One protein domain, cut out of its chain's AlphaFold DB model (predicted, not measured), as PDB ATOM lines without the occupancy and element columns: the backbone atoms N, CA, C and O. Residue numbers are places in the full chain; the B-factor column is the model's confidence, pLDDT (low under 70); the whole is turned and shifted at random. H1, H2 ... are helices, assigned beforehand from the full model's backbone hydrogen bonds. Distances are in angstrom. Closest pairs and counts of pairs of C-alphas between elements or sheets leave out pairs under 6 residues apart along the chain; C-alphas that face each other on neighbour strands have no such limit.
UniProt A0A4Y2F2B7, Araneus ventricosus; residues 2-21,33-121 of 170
ATOM      1  N   ALA A   2      18.375 -53.587  27.046       75.69
ATOM      2  CA  ALA A   2      19.389 -52.687  26.497       75.69
ATOM      3  C   ALA A   2      19.925 -53.253  25.176       75.69
ATOM      4  O   ALA A   2      20.144 -54.458  25.073       75.69
ATOM      5  N   TYR A   3      20.142 -52.381  24.189       87.50
ATOM      6  CA  TYR A   3      20.631 -52.739  22.854       87.50
ATOM      7  C   TYR A   3      21.902 -51.941  22.519       87.50
ATOM      8  O   TYR A   3      21.827 -50.989  21.741       87.50
ATOM      9  N   PRO A   4      23.068 -52.292  23.100       84.69
ATOM     10  CA  PRO A   4      24.294 -51.501  22.947       84.69
ATOM     11  C   PRO A   4      24.725 -51.318  21.487       84.69
ATOM     12  O   PRO A   4      25.224 -50.264  21.118       84.69
ATOM     13  N   ILE A   5      24.459 -52.314  20.637       87.56
ATOM     14  CA  ILE A   5      24.817 -52.283  19.213       87.56
ATOM     15  C   ILE A   5      24.094 -51.186  18.416       87.56
ATOM     16  O   ILE A   5      24.599 -50.751  17.388       87.56
ATOM     17  N   PHE A   6      22.928 -50.719  18.878       84.56
ATOM     18  CA  PHE A   6      22.212 -49.612  18.233       84.56
ATOM     19  C   PHE A   6      22.715 -48.240  18.667       84.56
ATOM     20  O   PHE A   6      22.484 -47.269  17.956       84.56
ATOM     21  N   PHE A   7      23.406 -48.163  19.806       84.75
ATOM     22  CA  PHE A   7      23.834 -46.912  20.424       84.75
ATOM     23  C   PHE A   7      25.318 -47.000  20.811       84.75
ATOM     24  O   PHE A   7      25.641 -47.004  22.001       84.75
ATOM     25  N   PRO A   8      26.237 -47.072  19.828       80.88
ATOM     26  CA  PRO A   8      27.668 -47.249  20.091       80.88
ATOM     27  C   PRO A   8      28.271 -46.099  20.911       80.88
ATOM     28  O   PRO A   8      29.244 -46.301  21.630       80.88
ATOM     29  N   TYR A   9      27.662 -44.912  20.850       84.12
ATOM     30  CA  TYR A   9      28.092 -43.718  21.581       84.12
ATOM     31  C   TYR A   9      27.396 -43.530  22.938       84.12
ATOM     32  O   TYR A   9      27.592 -42.505  23.584       84.12
ATOM     33  N   GLY A  10      26.576 -44.491  23.383       78.88
ATOM     34  CA  GLY A  10      25.887 -44.398  24.673       78.88
ATOM     35  C   GLY A  10      24.817 -43.305  24.714       78.88
ATOM     36  O   GLY A  10      24.680 -42.610  25.719       78.88
ATOM     37  N   GLU A  11      24.070 -43.136  23.621       80.56
ATOM     38  CA  GLU A  11      23.029 -42.113  23.526       80.56
ATOM     39  C   GLU A  11      21.999 -42.223  24.664       80.56
ATOM     40  O   GLU A  11      21.612 -43.330  25.071       80.56
ATOM     41  N   PRO A  12      21.512 -41.083  25.186       75.44
ATOM     42  CA  PRO A  12      20.493 -41.091  26.217       75.44
ATOM     43  C   PRO A  12      19.189 -41.678  25.670       75.44
ATOM     44  O   PRO A  12      18.665 -41.286  24.624       75.44
ATOM     45  N   HIS A  13      18.632 -42.617  26.428       82.38
ATOM     46  CA  HIS A  13      17.307 -43.159  26.163       82.38
ATOM     47  C   HIS A  13      16.236 -42.117  26.506       82.38
ATOM     48  O   HIS A  13      16.480 -41.185  27.273       82.38
ATOM     49  N   TRP A  14      15.025 -42.295  25.973       84.81
ATOM     50  CA  TRP A  14      13.893 -41.431  26.309       84.81
ATOM     51  C   TRP A  14      13.658 -41.341  27.822       84.81
ATOM     52  O   TRP A  14      13.657 -42.358  28.518       84.81
ATOM     53  N   GLN A  15      13.383 -40.126  28.298       82.38
ATOM     54  CA  GLN A  15      13.039 -39.840  29.689       82.38
ATOM     55  C   GLN A  15      11.693 -39.101  29.767       82.38
ATOM     56  O   GLN A  15      11.394 -38.275  28.894       82.38
ATOM     57  N   PRO A  16      10.880 -39.344  30.812       74.62
ATOM     58  CA  PRO A  16       9.689 -38.545  31.073       74.62
ATOM     59  C   PRO A  16      10.051 -37.059  31.183       74.62
ATOM     60  O   PRO A  16      11.028 -36.706  31.837       74.62
ATOM     61  N   ASN A  17       9.253 -36.189  30.561       75.19
ATOM     62  CA  ASN A  17       9.456 -34.730  30.502       75.19
ATOM     63  C   ASN A  17      10.605 -34.243  29.602       75.19
ATOM     64  O   ASN A  17      10.931 -33.055  29.635       75.19
ATOM     65  N   TRP A  18      11.171 -35.105  28.750       76.19
ATOM     66  CA  TRP A  18      12.103 -34.659  27.713       76.19
ATOM     67  C   TRP A  18      11.436 -33.628  26.796       76.19
ATOM     68  O   TRP A  18      10.391 -33.900  26.201       76.19
ATOM     69  N   ARG A  19      12.021 -32.436  26.656       70.69
ATOM     70  CA  ARG A  19      11.488 -31.376  25.787       70.69
ATOM     71  C   ARG A  19      12.136 -31.442  24.409       70.69
ATOM     72  O   ARG A  19      13.339 -31.639  24.295       70.69
ATOM     73  N   CYS A  20      11.335 -31.282  23.357       63.62
ATOM     74  CA  CYS A  20      11.888 -31.063  22.024       63.62
ATOM     75  C   CYS A  20      12.465 -29.653  21.965       63.62
ATOM     76  O   CYS A  20      11.726 -28.684  22.136       63.62
ATOM     77  N   GLU A  21      13.760 -29.546  21.696       57.28
ATOM     78  CA  GLU A  21      14.381 -28.260  21.420       57.28
ATOM     79  C   GLU A  21      13.823 -27.703  20.103       57.28
ATOM     80  O   GLU A  21      13.630 -28.427  19.120       57.28
ATOM     81  N   VAL A  33       5.255 -28.985  23.774       67.19
ATOM     82  CA  VAL A  33       5.037 -29.636  25.063       67.19
ATOM     83  C   VAL A  33       5.493 -31.093  24.962       67.19
ATOM     84  O   VAL A  33       4.890 -31.852  24.220       67.19
ATOM     85  N   ASN A  34       6.567 -31.437  25.674       71.44
ATOM     86  CA  ASN A  34       7.061 -32.778  26.021       71.44
ATOM     87  C   ASN A  34       7.032 -33.869  24.920       71.44
ATOM     88  O   ASN A  34       5.986 -34.340  24.477       71.44
ATOM     89  N   LEU A  35       8.213 -34.373  24.556       74.94
ATOM     90  CA  LEU A  35       8.376 -35.513  23.659       74.94
ATOM     91  C   LEU A  35       7.822 -36.786  24.312       74.94
ATOM     92  O   LEU A  35       8.289 -37.217  25.365       74.94
ATOM     93  N   THR A  36       6.852 -37.425  23.664       79.69
ATOM     94  CA  THR A  36       6.321 -38.720  24.123       79.69
ATOM     95  C   THR A  36       7.247 -39.875  23.734       79.69
ATOM     96  O   THR A  36       7.935 -39.817  22.713       79.69
ATOM     97  N   MET A  37       7.224 -40.967  24.510       82.50
ATOM     98  CA  MET A  37       8.038 -42.159  24.229       82.50
ATOM     99  C   MET A  37       7.774 -42.715  22.822       82.50
ATOM    100  O   MET A  37       8.708 -43.089  22.115       82.50
ATOM    101  N   LEU A  38       6.511 -42.710  22.381       81.56
ATOM    102  CA  LEU A  38       6.132 -43.145  21.036       81.56
ATOM    103  C   LEU A  38       6.772 -42.272  19.951       81.56
ATOM    104  O   LEU A  38       7.310 -42.798  18.978       81.56
ATOM    105  N   GLN A  39       6.732 -40.947  20.113       81.12
ATOM    106  CA  GLN A  39       7.344 -40.028  19.154       81.12
ATOM    107  C   GLN A  39       8.850 -40.271  19.052       81.12
ATOM    108  O   GLN A  39       9.354 -40.405  17.939       81.12
ATOM    109  N   TYR A  40       9.534 -40.426  20.188       83.75
ATOM    110  CA  TYR A  40      10.957 -40.765  20.225       83.75
ATOM    111  C   TYR A  40      11.265 -42.071  19.477       83.75
ATOM    112  O   TYR A  40      12.077 -42.079  18.555       83.75
ATOM    113  N   LYS A  41      10.567 -43.169  19.800       84.75
ATOM    114  CA  LYS A  41      10.790 -44.472  19.144       84.75
ATOM    115  C   LYS A  41      10.471 -44.432  17.649       84.75
ATOM    116  O   LYS A  41      11.200 -45.015  16.854       84.75
ATOM    117  N   SER A  42       9.420 -43.708  17.256       80.12
ATOM    118  CA  SER A  42       9.064 -43.543  15.844       80.12
ATOM    119  C   SER A  42      10.132 -42.769  15.067       80.12
ATOM    120  O   SER A  42      10.456 -43.161  13.947       80.12
ATOM    121  N   ALA A  43      10.727 -41.735  15.672       80.44
ATOM    122  CA  ALA A  43      11.775 -40.920  15.062       80.44
ATOM    123  C   ALA A  43      13.060 -41.723  14.813       80.44
ATOM    124  O   ALA A  43      13.625 -41.623  13.728       80.44
ATOM    125  N   LEU A  44      13.449 -42.597  15.749       80.75
ATOM    126  CA  LEU A  44      14.590 -43.507  15.575       80.75
ATOM    127  C   LEU A  44      14.452 -44.414  14.346       80.75
ATOM    128  O   LEU A  44      15.445 -44.769  13.728       80.75
ATOM    129  N   THR A  45      13.226 -44.767  13.957       77.81
ATOM    130  CA  THR A  45      12.949 -45.561  12.742       77.81
ATOM    131  C   THR A  45      12.571 -44.713  11.523       77.81
ATOM    132  O   THR A  45      12.306 -45.251  10.449       77.81
ATOM    133  N   ALA A  46      12.463 -43.392  11.682       73.38
ATOM    134  CA  ALA A  46      12.030 -42.485  10.622       73.38
ATOM    135  C   ALA A  46      13.163 -42.125   9.658       73.38
ATOM    136  O   ALA A  46      12.879 -41.858   8.491       73.38
ATOM    137  N   VAL A  47      14.410 -42.153  10.136       71.44
ATOM    138  CA  VAL A  47      15.616 -41.905   9.339       71.44
ATOM    139  C   VAL A  47      15.820 -43.076   8.376       71.44
ATOM    140  O   VAL A  47      16.074 -44.200   8.818       71.44
ATOM    141  N   ILE A  48      15.625 -42.805   7.082       62.94
ATOM    142  CA  ILE A  48      15.797 -43.757   5.968       62.94
ATOM    143  C   ILE A  48      16.917 -43.306   5.025       62.94
ATOM    144  O   ILE A  48      17.553 -44.157   4.414       62.94
ATOM    145  N   ASP A  49      17.160 -41.996   4.920       69.56
ATOM    146  CA  ASP A  49      18.133 -41.446   3.970       69.56
ATOM    147  C   ASP A  49      19.588 -41.810   4.336       69.56
ATOM    148  O   ASP A  49      20.426 -41.925   3.447       69.56
ATOM    149  N   ASP A  50      19.857 -42.085   5.621       76.12
ATOM    150  CA  ASP A  50      21.160 -42.514   6.144       76.12
ATOM    151  C   ASP A  50      21.143 -43.966   6.653       76.12
ATOM    152  O   ASP A  50      20.093 -44.526   6.988       76.12
ATOM    153  N   PHE A  51      22.335 -44.571   6.779       79.31
ATOM    154  CA  PHE A  51      22.490 -45.897   7.382       79.31
ATOM    155  C   PHE A  51      21.980 -45.896   8.826       79.31
ATOM    156  O   PHE A  51      22.611 -45.363   9.740       79.31
ATOM    157  N   ASN A  52      20.836 -46.543   9.032       82.12
ATOM    158  CA  ASN A  52      20.228 -46.690  10.341       82.12
ATOM    159  C   ASN A  52      20.531 -48.090  10.913       82.12
ATOM    160  O   ASN A  52      20.008 -49.085  10.384       82.12
ATOM    161  N   PRO A  53      21.320 -48.206  12.000       83.62
ATOM    162  CA  PRO A  53      21.678 -49.501  12.577       83.62
ATOM    163  C   PRO A  53      20.455 -50.254  13.112       83.62
ATOM    164  O   PRO A  53      20.425 -51.483  13.075       83.62
ATOM    165  N   ILE A  54      19.412 -49.535  13.547       83.81
ATOM    166  CA  ILE A  54      18.182 -50.138  14.065       83.81
ATOM    167  C   ILE A  54      17.448 -50.873  12.953       83.81
ATOM    168  O   ILE A  54      16.986 -51.982  13.183       83.81
ATOM    169  N   ILE A  55      17.350 -50.301  11.752       84.00
ATOM    170  CA  ILE A  55      16.620 -50.913  10.629       84.00
ATOM    171  C   ILE A  55      17.461 -52.013   9.961       84.00
ATOM    172  O   ILE A  55      16.917 -53.011   9.491       84.00
ATOM    173  N   SER A  56      18.786 -51.868   9.977       85.44
ATOM    174  CA  SER A  56      19.714 -52.749   9.254       85.44
ATOM    175  C   SER A  56      20.020 -54.077   9.962       85.44
ATOM    176  O   SER A  56      20.585 -54.979   9.352       85.44
ATOM    177  N   ALA A  57      19.643 -54.241  11.235       84.81
ATOM    178  CA  ALA A  57      20.012 -55.409  12.045       84.81
ATOM    179  C   ALA A  57      19.073 -56.632  11.927       84.81
ATOM    180  O   ALA A  57      19.226 -57.611  12.667       84.81
ATOM    181  N   GLY A  58      18.091 -56.609  11.020       86.25
ATOM    182  CA  GLY A  58      17.248 -57.762  10.681       86.25
ATOM    183  C   GLY A  58      16.448 -58.325  11.864       86.25
ATOM    184  O   GLY A  58      15.480 -57.723  12.326       86.25
ATOM    185  N   LYS A  59      16.823 -59.511  12.371       87.81
ATOM    186  CA  LYS A  59      16.114 -60.174  13.487       87.81
ATOM    187  C   LYS A  59      16.166 -59.353  14.777       87.81
ATOM    188  O   LYS A  59      15.188 -59.313  15.523       87.81
ATOM    189  N   LEU A  60      17.281 -58.669  15.025       87.50
ATOM    190  CA  LEU A  60      17.425 -57.826  16.208       87.50
ATOM    191  C   LEU A  60      16.496 -56.605  16.139       87.50
ATOM    192  O   LEU A  60      15.929 -56.201  17.152       87.50
ATOM    193  N   THR A  61      16.270 -56.074  14.935       86.81
ATOM    194  CA  THR A  61      15.286 -55.018  14.673       86.81
ATOM    195  C   THR A  61      13.886 -55.459  15.072       86.81
ATOM    196  O   THR A  61      13.173 -54.714  15.736       86.81
ATOM    197  N   GLN A  62      13.490 -56.684  14.716       87.25
ATOM    198  CA  GLN A  62      12.171 -57.216  15.070       87.25
ATOM    199  C   GLN A  62      11.993 -57.300  16.589       87.25
ATOM    200  O   GLN A  62      10.967 -56.867  17.111       87.25
ATOM    201  N   GLN A  63      13.004 -57.799  17.305       89.00
ATOM    202  CA  GLN A  63      12.973 -57.865  18.766       89.00
ATOM    203  C   GLN A  63      12.869 -56.467  19.387       89.00
ATOM    204  O   GLN A  63      12.030 -56.225  20.253       89.00
ATOM    205  N   TRP A  64      13.648 -55.515  18.878       88.38
ATOM    206  CA  TRP A  64      13.608 -54.131  19.334       88.38
ATOM    207  C   TRP A  64      12.266 -53.444  19.067       88.38
ATOM    208  O   TRP A  64      11.808 -52.654  19.895       88.38
ATOM    209  N   ILE A  65      11.618 -53.744  17.937       85.50
ATOM    210  CA  ILE A  65      10.279 -53.246  17.601       85.50
ATOM    211  C   ILE A  65       9.261 -53.750  18.632       85.50
ATOM    212  O   ILE A  65       8.514 -52.942  19.187       85.50
ATOM    213  N   VAL A  66       9.263 -55.056  18.922       85.94
ATOM    214  CA  VAL A  66       8.376 -55.675  19.926       85.94
ATOM    215  C   VAL A  66       8.606 -55.050  21.303       85.94
ATOM    216  O   VAL A  66       7.661 -54.604  21.953       85.94
ATOM    217  N   ASP A  67       9.860 -54.941  21.729       88.44
ATOM    218  CA  ASP A  67      10.208 -54.366  23.028       88.44
ATOM    219  C   ASP A  67       9.839 -52.887  23.140       88.44
ATOM    220  O   ASP A  67       9.384 -52.428  24.191       88.44
ATOM    221  N   SER A  68      10.045 -52.121  22.070       86.69
ATOM    222  CA  SER A  68       9.688 -50.703  22.034       86.69
ATOM    223  C   SER A  68       8.177 -50.517  22.124       86.69
ATOM    224  O   SER A  68       7.725 -49.594  22.800       86.69
ATOM    225  N   TYR A  69       7.398 -51.413  21.515       85.12
ATOM    226  CA  TYR A  69       5.947 -51.431  21.668       85.12
ATOM    227  C   TYR A  69       5.540 -51.695  23.124       85.12
ATOM    228  O   TYR A  69       4.790 -50.908  23.701       85.12
ATOM    229  N   LEU A  70       6.105 -52.728  23.757       87.62
ATOM    230  CA  LEU A  70       5.834 -53.043  25.164       87.62
ATOM    231  C   LEU A  70       6.177 -51.875  26.102       87.62
ATOM    232  O   LEU A  70       5.417 -51.583  27.022       87.62
ATOM    233  N   GLN A  71       7.287 -51.171  25.857       88.00
ATOM    234  CA  GLN A  71       7.670 -49.983  26.631       88.00
ATOM    235  C   GLN A  71       6.651 -48.844  26.481       88.00
ATOM    236  O   GLN A  71       6.275 -48.220  27.474       88.00
ATOM    237  N   VAL A  72       6.173 -48.589  25.258       85.75
ATOM    238  CA  VAL A  72       5.168 -47.548  24.984       85.75
ATOM    239  C   VAL A  72       3.828 -47.879  25.648       85.75
ATOM    240  O   VAL A  72       3.208 -46.996  26.249       85.75
ATOM    241  N   GLU A  73       3.394 -49.136  25.585       84.81
ATOM    242  CA  GLU A  73       2.165 -49.591  26.244       84.81
ATOM    243  C   GLU A  73       2.292 -49.517  27.769       84.81
ATOM    244  O   GLU A  73       1.415 -48.970  28.438       84.81
ATOM    245  N   ALA A  74       3.418 -49.957  28.336       86.94
ATOM    246  CA  ALA A  74       3.680 -49.837  29.769       86.94
ATOM    247  C   ALA A  74       3.655 -48.372  30.238       86.94
ATOM    248  O   ALA A  74       3.047 -48.061  31.263       86.94
ATOM    249  N   ASN A  75       4.253 -47.456  29.467       86.06
ATOM    250  CA  ASN A  75       4.212 -46.021  29.748       86.06
ATOM    251  C   ASN A  75       2.776 -45.467  29.702       86.06
ATOM    252  O   ASN A  75       2.380 -44.686  30.568       86.06
ATOM    253  N   SER A  76       1.974 -45.913  28.733       84.00
ATOM    254  CA  SER A  76       0.566 -45.514  28.597       84.00
ATOM    255  C   SER A  76      -0.293 -46.031  29.756       84.00
ATOM    256  O   SER A  76      -1.085 -45.282  30.328       84.00
ATOM    257  N   LEU A  77      -0.094 -47.283  30.175       86.25
ATOM    258  CA  LEU A  77      -0.759 -47.855  31.347       86.25
ATOM    259  C   LEU A  77      -0.362 -47.133  32.638       86.25
ATOM    260  O   LEU A  77      -1.212 -46.895  33.496       86.25
ATOM    261  N   ASN A  78       0.910 -46.755  32.777       86.88
ATOM    262  CA  ASN A  78       1.378 -45.996  33.932       86.88
ATOM    263  C   ASN A  78       0.723 -44.607  34.003       86.88
ATOM    264  O   ASN A  78       0.288 -44.179  35.073       86.88
ATOM    265  N   PHE A  79       0.568 -43.934  32.860       82.88
ATOM    266  CA  PHE A  79      -0.162 -42.668  32.778       82.88
ATOM    267  C   PHE A  79      -1.616 -42.814  33.254       82.88
ATOM    268  O   PHE A  79      -2.074 -42.039  34.092       82.88
ATOM    269  N   ILE A  80      -2.321 -43.853  32.799       82.25
ATOM    270  CA  ILE A  80      -3.708 -44.122  33.212       82.25
ATOM    271  C   ILE A  80      -3.802 -44.401  34.716       82.25
ATOM    272  O   ILE A  80      -4.719 -43.906  35.369       82.25
ATOM    273  N   ARG A  81      -2.865 -45.176  35.278       84.12
ATOM    274  CA  ARG A  81      -2.834 -45.492  36.716       84.12
ATOM    275  C   ARG A  81      -2.616 -44.245  37.570       84.12
ATOM    276  O   ARG A  81      -3.302 -44.066  38.569       84.12
ATOM    277  N   THR A  82      -1.686 -43.385  37.169       85.25
ATOM    278  CA  THR A  82      -1.326 -42.169  37.918       85.25
ATOM    279  C   THR A  82      -2.397 -41.081  37.839       85.25
ATOM    280  O   THR A  82      -2.669 -40.431  38.842       85.25
ATOM    281  N   HIS A  83      -3.075 -40.940  36.698       80.88
ATOM    282  CA  HIS A  83      -4.078 -39.890  36.467       80.88
ATOM    283  C   HIS A  83      -5.520 -40.410  36.600       80.88
ATOM    284  O   HIS A  83      -6.478 -39.782  36.147       80.88
ATOM    285  N   GLN A  84      -5.714 -41.574  37.230       78.75
ATOM    286  CA  GLN A  84      -7.016 -42.241  37.278       78.75
ATOM    287  C   GLN A  84      -8.099 -41.399  37.970       78.75
ATOM    288  O   GLN A  84      -9.265 -41.455  37.574       78.75
ATOM    289  N   GLN A  85      -7.740 -40.623  38.999       75.25
ATOM    290  CA  GLN A  85      -8.686 -39.749  39.701       75.25
ATOM    291  C   GLN A  85      -9.167 -38.609  38.802       75.25
ATOM    292  O   GLN A  85     -10.370 -38.383  38.699       75.25
ATOM    293  N   GLU A  86      -8.256 -37.953  38.086       75.75
ATOM    294  CA  GLU A  86      -8.583 -36.885  37.142       75.75
ATOM    295  C   GLU A  86      -9.505 -37.405  36.037       75.75
ATOM    296  O   GLU A  86     -10.601 -36.873  35.849       75.75
ATOM    297  N   LEU A  87      -9.149 -38.538  35.421       73.81
ATOM    298  CA  LEU A  87      -9.959 -39.200  34.393       73.81
ATOM    299  C   LEU A  87     -11.369 -39.556  34.896       73.81
ATOM    300  O   LEU A  87     -12.361 -39.389  34.180       73.81
ATOM    301  N   ARG A  88     -11.493 -40.018  36.149       73.69
ATOM    302  CA  ARG A  88     -12.796 -40.286  36.779       73.69
ATOM    303  C   ARG A  88     -13.592 -39.000  36.996       73.69
ATOM    304  O   ARG A  88     -14.786 -38.977  36.705       73.69
ATOM    305  N   THR A  89     -12.964 -37.922  37.466       65.31
ATOM    306  CA  THR A  89     -13.660 -36.637  37.663       65.31
ATOM    307  C   THR A  89     -14.132 -36.022  36.348       65.31
ATOM    308  O   THR A  89     -15.240 -35.486  36.299       65.31
ATOM    309  N   GLU A  90     -13.362 -36.145  35.265       66.19
ATOM    310  CA  GLU A  90     -13.786 -35.727  33.926       66.19
ATOM    311  C   GLU A  90     -15.011 -36.509  33.447       66.19
ATOM    312  O   GLU A  90     -15.951 -35.923  32.898       66.19
ATOM    313  N   LEU A  91     -15.044 -37.823  33.700       70.12
ATOM    314  CA  LEU A  91     -16.189 -38.668  33.376       70.12
ATOM    315  C   LEU A  91     -17.440 -38.226  34.146       70.12
ATOM    316  O   LEU A  91     -18.496 -38.032  33.540       70.12
ATOM    317  N   TYR A  92     -17.324 -38.010  35.460       66.50
ATOM    318  CA  TYR A  92     -18.449 -37.579  36.292       66.50
ATOM    319  C   TYR A  92     -18.939 -36.174  35.945       66.50
ATOM    320  O   TYR A  92     -20.145 -35.981  35.822       66.50
ATOM    321  N   LYS A  93     -18.044 -35.211  35.696       66.12
ATOM    322  CA  LYS A  93     -18.419 -33.877  35.190       66.12
ATOM    323  C   LYS A  93     -19.134 -33.985  33.844       66.12
ATOM    324  O   LYS A  93     -20.167 -33.353  33.629       66.12
ATOM    325  N   GLY A  94     -18.638 -34.846  32.956       63.41
ATOM    326  CA  GLY A  94     -19.264 -35.130  31.669       63.41
ATOM    327  C   GLY A  94     -20.660 -35.752  31.776       63.41
ATOM    328  O   GLY A  94     -21.467 -35.546  30.873       63.41
ATOM    329  N   LEU A  95     -20.952 -36.494  32.848       63.97
ATOM    330  CA  LEU A  95     -22.277 -37.047  33.152       63.97
ATOM    331  C   LEU A  95     -23.187 -36.019  33.845       63.97
ATOM    332  O   LEU A  95     -24.365 -35.909  33.502       63.97
ATOM    333  N   ALA A  96     -22.645 -35.244  34.785       66.06
ATOM    334  CA  ALA A  96     -23.370 -34.242  35.562       66.06
ATOM    335  C   ALA A  96     -23.871 -33.079  34.693       66.06
ATOM    336  O   ALA A  96     -25.047 -32.731  34.768       66.06
ATOM    337  N   ASN A  97     -23.039 -32.573  33.775       55.59
ATOM    338  CA  ASN A  97     -23.373 -31.471  32.851       55.59
ATOM    339  C   ASN A  97     -24.484 -31.803  31.846       55.59
ATOM    340  O   ASN A  97     -24.850 -30.994  31.000       55.59
ATOM    341  N   LYS A  98     -24.953 -33.041  31.876       54.25
ATOM    342  CA  LYS A  98     -25.696 -33.661  30.800       54.25
ATOM    343  C   LYS A  98     -27.134 -33.952  31.314       54.25
ATOM    344  O   LYS A  98     -28.095 -33.894  30.560       54.25
ATOM    345  N   LYS A  99     -27.368 -34.048  32.628       53.03
ATOM    346  CA  LYS A  99     -28.725 -34.202  33.201       53.03
ATOM    347  C   LYS A  99     -29.732 -33.069  32.884       53.03
ATOM    348  O   LYS A  99     -30.910 -33.272  33.150       53.03
ATOM    349  N   SER A 100     -29.331 -31.926  32.307       52.69
ATOM    350  CA  SER A 100     -30.249 -30.821  31.953       52.69
ATOM    351  C   SER A 100     -30.734 -30.794  30.493       52.69
ATOM    352  O   SER A 100     -31.591 -29.978  30.164       52.69
ATOM    353  N   SER A 101     -30.239 -31.665  29.602       55.28
ATOM    354  CA  SER A 101     -30.606 -31.634  28.177       55.28
ATOM    355  C   SER A 101     -31.255 -32.939  27.721       55.28
ATOM    356  O   SER A 101     -30.602 -33.979  27.725       55.28
ATOM    357  N   ASN A 102     -32.517 -32.832  27.300       53.88
ATOM    358  CA  ASN A 102     -33.327 -33.762  26.504       53.88
ATOM    359  C   ASN A 102     -32.801 -35.222  26.363       53.88
ATOM    360  O   ASN A 102     -31.809 -35.455  25.660       53.88
ATOM    361  N   PRO A 103     -33.483 -36.234  26.939       55.00
ATOM    362  CA  PRO A 103     -32.985 -37.615  27.025       55.00
ATOM    363  C   PRO A 103     -32.736 -38.295  25.662       55.00
ATOM    364  O   PRO A 103     -31.885 -39.180  25.559       55.00
ATOM    365  N   VAL A 104     -33.390 -37.846  24.586       50.56
ATOM    366  CA  VAL A 104     -33.210 -38.384  23.221       50.56
ATOM    367  C   VAL A 104     -31.854 -37.986  22.608       50.56
ATOM    368  O   VAL A 104     -31.197 -38.790  21.946       50.56
ATOM    369  N   LEU A 105     -31.356 -36.778  22.906       49.28
ATOM    370  CA  LEU A 105     -30.011 -36.324  22.511       49.28
ATOM    371  C   LEU A 105     -28.908 -37.068  23.279       49.28
ATOM    372  O   LEU A 105     -27.768 -37.163  22.819       49.28
ATOM    373  N   PHE A 106     -29.247 -37.623  24.440       44.00
ATOM    374  CA  PHE A 106     -28.336 -38.351  25.310       44.00
ATOM    375  C   PHE A 106     -27.919 -39.700  24.762       44.00
ATOM    376  O   PHE A 106     -26.726 -39.999  24.716       44.00
ATOM    377  N   ILE A 107     -28.894 -40.491  24.319       49.25
ATOM    378  CA  ILE A 107     -28.657 -41.838  23.803       49.25
ATOM    379  C   ILE A 107     -27.821 -41.750  22.517       49.25
ATOM    380  O   ILE A 107     -26.794 -42.416  22.398       49.25
ATOM    381  N   CYS A 108     -28.142 -40.807  21.625       40.69
ATOM    382  CA  CYS A 108     -27.382 -40.579  20.393       40.69
ATOM    383  C   CYS A 108     -25.952 -40.044  20.660       40.69
ATOM    384  O   CYS A 108     -24.988 -40.393  19.971       40.69
ATOM    385  N   ARG A 109     -25.751 -39.245  21.723       39.62
ATOM    386  CA  ARG A 109     -24.433 -38.679  22.079       39.62
ATOM    387  C   ARG A 109     -23.568 -39.592  22.954       39.62
ATOM    388  O   ARG A 109     -22.356 -39.395  22.999       39.62
ATOM    389  N   ILE A 110     -24.155 -40.564  23.653       44.25
ATOM    390  CA  ILE A 110     -23.428 -41.655  24.321       44.25
ATOM    391  C   ILE A 110     -23.032 -42.707  23.283       44.25
ATOM    392  O   ILE A 110     -21.862 -43.082  23.275       44.25
ATOM    393  N   SER A 111     -23.918 -43.069  22.346       36.53
ATOM    394  CA  SER A 111     -23.583 -43.976  21.235       36.53
ATOM    395  C   SER A 111     -22.408 -43.440  20.412       36.53
ATOM    396  O   SER A 111     -21.389 -44.107  20.301       36.53
ATOM    397  N   THR A 112     -22.439 -42.166  20.001       43.03
ATOM    398  CA  THR A 112     -21.352 -41.550  19.203       43.03
ATOM    399  C   THR A 112     -20.043 -41.282  19.959       43.03
ATOM    400  O   THR A 112     -19.025 -40.981  19.327       43.03
ATOM    401  N   LYS A 113     -20.033 -41.332  21.302       44.94
ATOM    402  CA  LYS A 113     -18.814 -41.176  22.124       44.94
ATOM    403  C   LYS A 113     -18.257 -42.531  22.551       44.94
ATOM    404  O   LYS A 113     -17.041 -42.687  22.520       44.94
ATOM    405  N   HIS A 114     -19.119 -43.504  22.848       36.12
ATOM    406  CA  HIS A 114     -18.749 -44.909  22.976       36.12
ATOM    407  C   HIS A 114     -18.178 -45.413  21.649       36.12
ATOM    408  O   HIS A 114     -17.076 -45.925  21.660       36.12
ATOM    409  N   GLU A 115     -18.786 -45.114  20.498       32.75
ATOM    410  CA  GLU A 115     -18.206 -45.388  19.173       32.75
ATOM    411  C   GLU A 115     -16.964 -44.560  18.852       32.75
ATOM    412  O   GLU A 115     -16.191 -44.979  18.010       32.75
ATOM    413  N   ARG A 116     -16.691 -43.415  19.490       35.41
ATOM    414  CA  ARG A 116     -15.407 -42.697  19.309       35.41
ATOM    415  C   ARG A 116     -14.293 -43.240  20.195       35.41
ATOM    416  O   ARG A 116     -13.133 -43.215  19.802       35.41
ATOM    417  N   PHE A 117     -14.643 -43.746  21.372       34.94
ATOM    418  CA  PHE A 117     -13.716 -44.447  22.252       34.94
ATOM    419  C   PHE A 117     -13.435 -45.861  21.722       34.94
ATOM    420  O   PHE A 117     -12.288 -46.293  21.718       34.94
ATOM    421  N   ASN A 118     -14.457 -46.523  21.167       29.97
ATOM    422  CA  ASN A 118     -14.344 -47.820  20.516       29.97
ATOM    423  C   ASN A 118     -13.821 -47.708  19.079       29.97
ATOM    424  O   ASN A 118     -13.051 -48.561  18.711       29.97
ATOM    425  N   SER A 119     -14.082 -46.673  18.269       32.41
ATOM    426  CA  SER A 119     -13.451 -46.554  16.929       32.41
ATOM    427  C   SER A 119     -11.970 -46.178  17.000       32.41
ATOM    428  O   SER A 119     -11.190 -46.670  16.193       32.41
ATOM    429  N   ASN A 120     -11.525 -45.449  18.028       35.66
ATOM    430  CA  ASN A 120     -10.090 -45.319  18.318       35.66
ATOM    431  C   ASN A 120      -9.453 -46.634  18.828       35.66
ATOM    432  O   ASN A 120      -8.230 -46.732  18.887       35.66
ATOM    433  N   PHE A 121     -10.267 -47.645  19.160       30.44
ATOM    434  CA  PHE A 121      -9.847 -48.991  19.569       30.44
ATOM    435  C   PHE A 121     -10.040 -50.044  18.442       30.44
ATOM    436  O   PHE A 121      -9.206 -50.930  18.280       30.44
TER     437      PHE A 121
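AT A GLANCE: This is residues 2 to 21 and 33 to 121 of the 170 residues of a protein of Araneus ventricosus (UniProt A0A4Y2F2B7). The model is an open, hook-like chain of helices: H1 packs beside part of the long helix H3, while H4 leads on from H3's far end and H5 folds back without touching any helix. The unnamed stretch of residues 2 to 21 and the short helix H2 lie toward the end away from H4, and residues 77 to 94, 99 to 105 and 107 to 121 stand free. The printed part has 109 residues with five named helices, H1 to H5 in order, and no named strand: all helix. It is extended, with a radius of gyration of the C-alphas of 20.5 A and spans of 62 by 24 by 24 A.

HOW THE PARTS SIT: After residues 2 to 21 and the cut, H1, residues 37 to 44, touches H3, residues 59 to 82, with residues 68 to 75 of H3 alone. Their closest C-alphas, of Leu 38 and Val 72, are 6.0 A apart, and they run opposite ways at a shallow tilt of 24 degrees. H2, residues 53 to 56, is close to H3 but not clearly touching; the closest C-alphas, of Ile 54 and Thr 61, are 5.7 A apart. H3 and H4, residues 84 to 96, meet only through their link. H4 and H5, residues 103 to 121, are apart. Each O i to N i+4 pair is within hydrogen-bond range in H1, H3 and H4, 13 of 15 are in H5, and H2 is too short for such a pair.

IN THESE COORDINATES: H1 begins at C-alpha 37 (8.038, -42.159, 24.229). H3 is 35.0 A long, H4 18.3 A, and H5 26.8 A, ending at C-alpha 121 (-9.847, -48.991, 19.569). H1 is 10.9 A and H2 5.0 A.

THE WHOLE: The C-alphas farthest apart, of Pro 8 and Asn 102, are 62.8 A apart. Residues 22 to 32 are not printed, with 10.1 A between C-alphas 21 and 33. No link is long. Mean pLDDT of the printed part is 71.2; residues 92 to 121 are among those under 70.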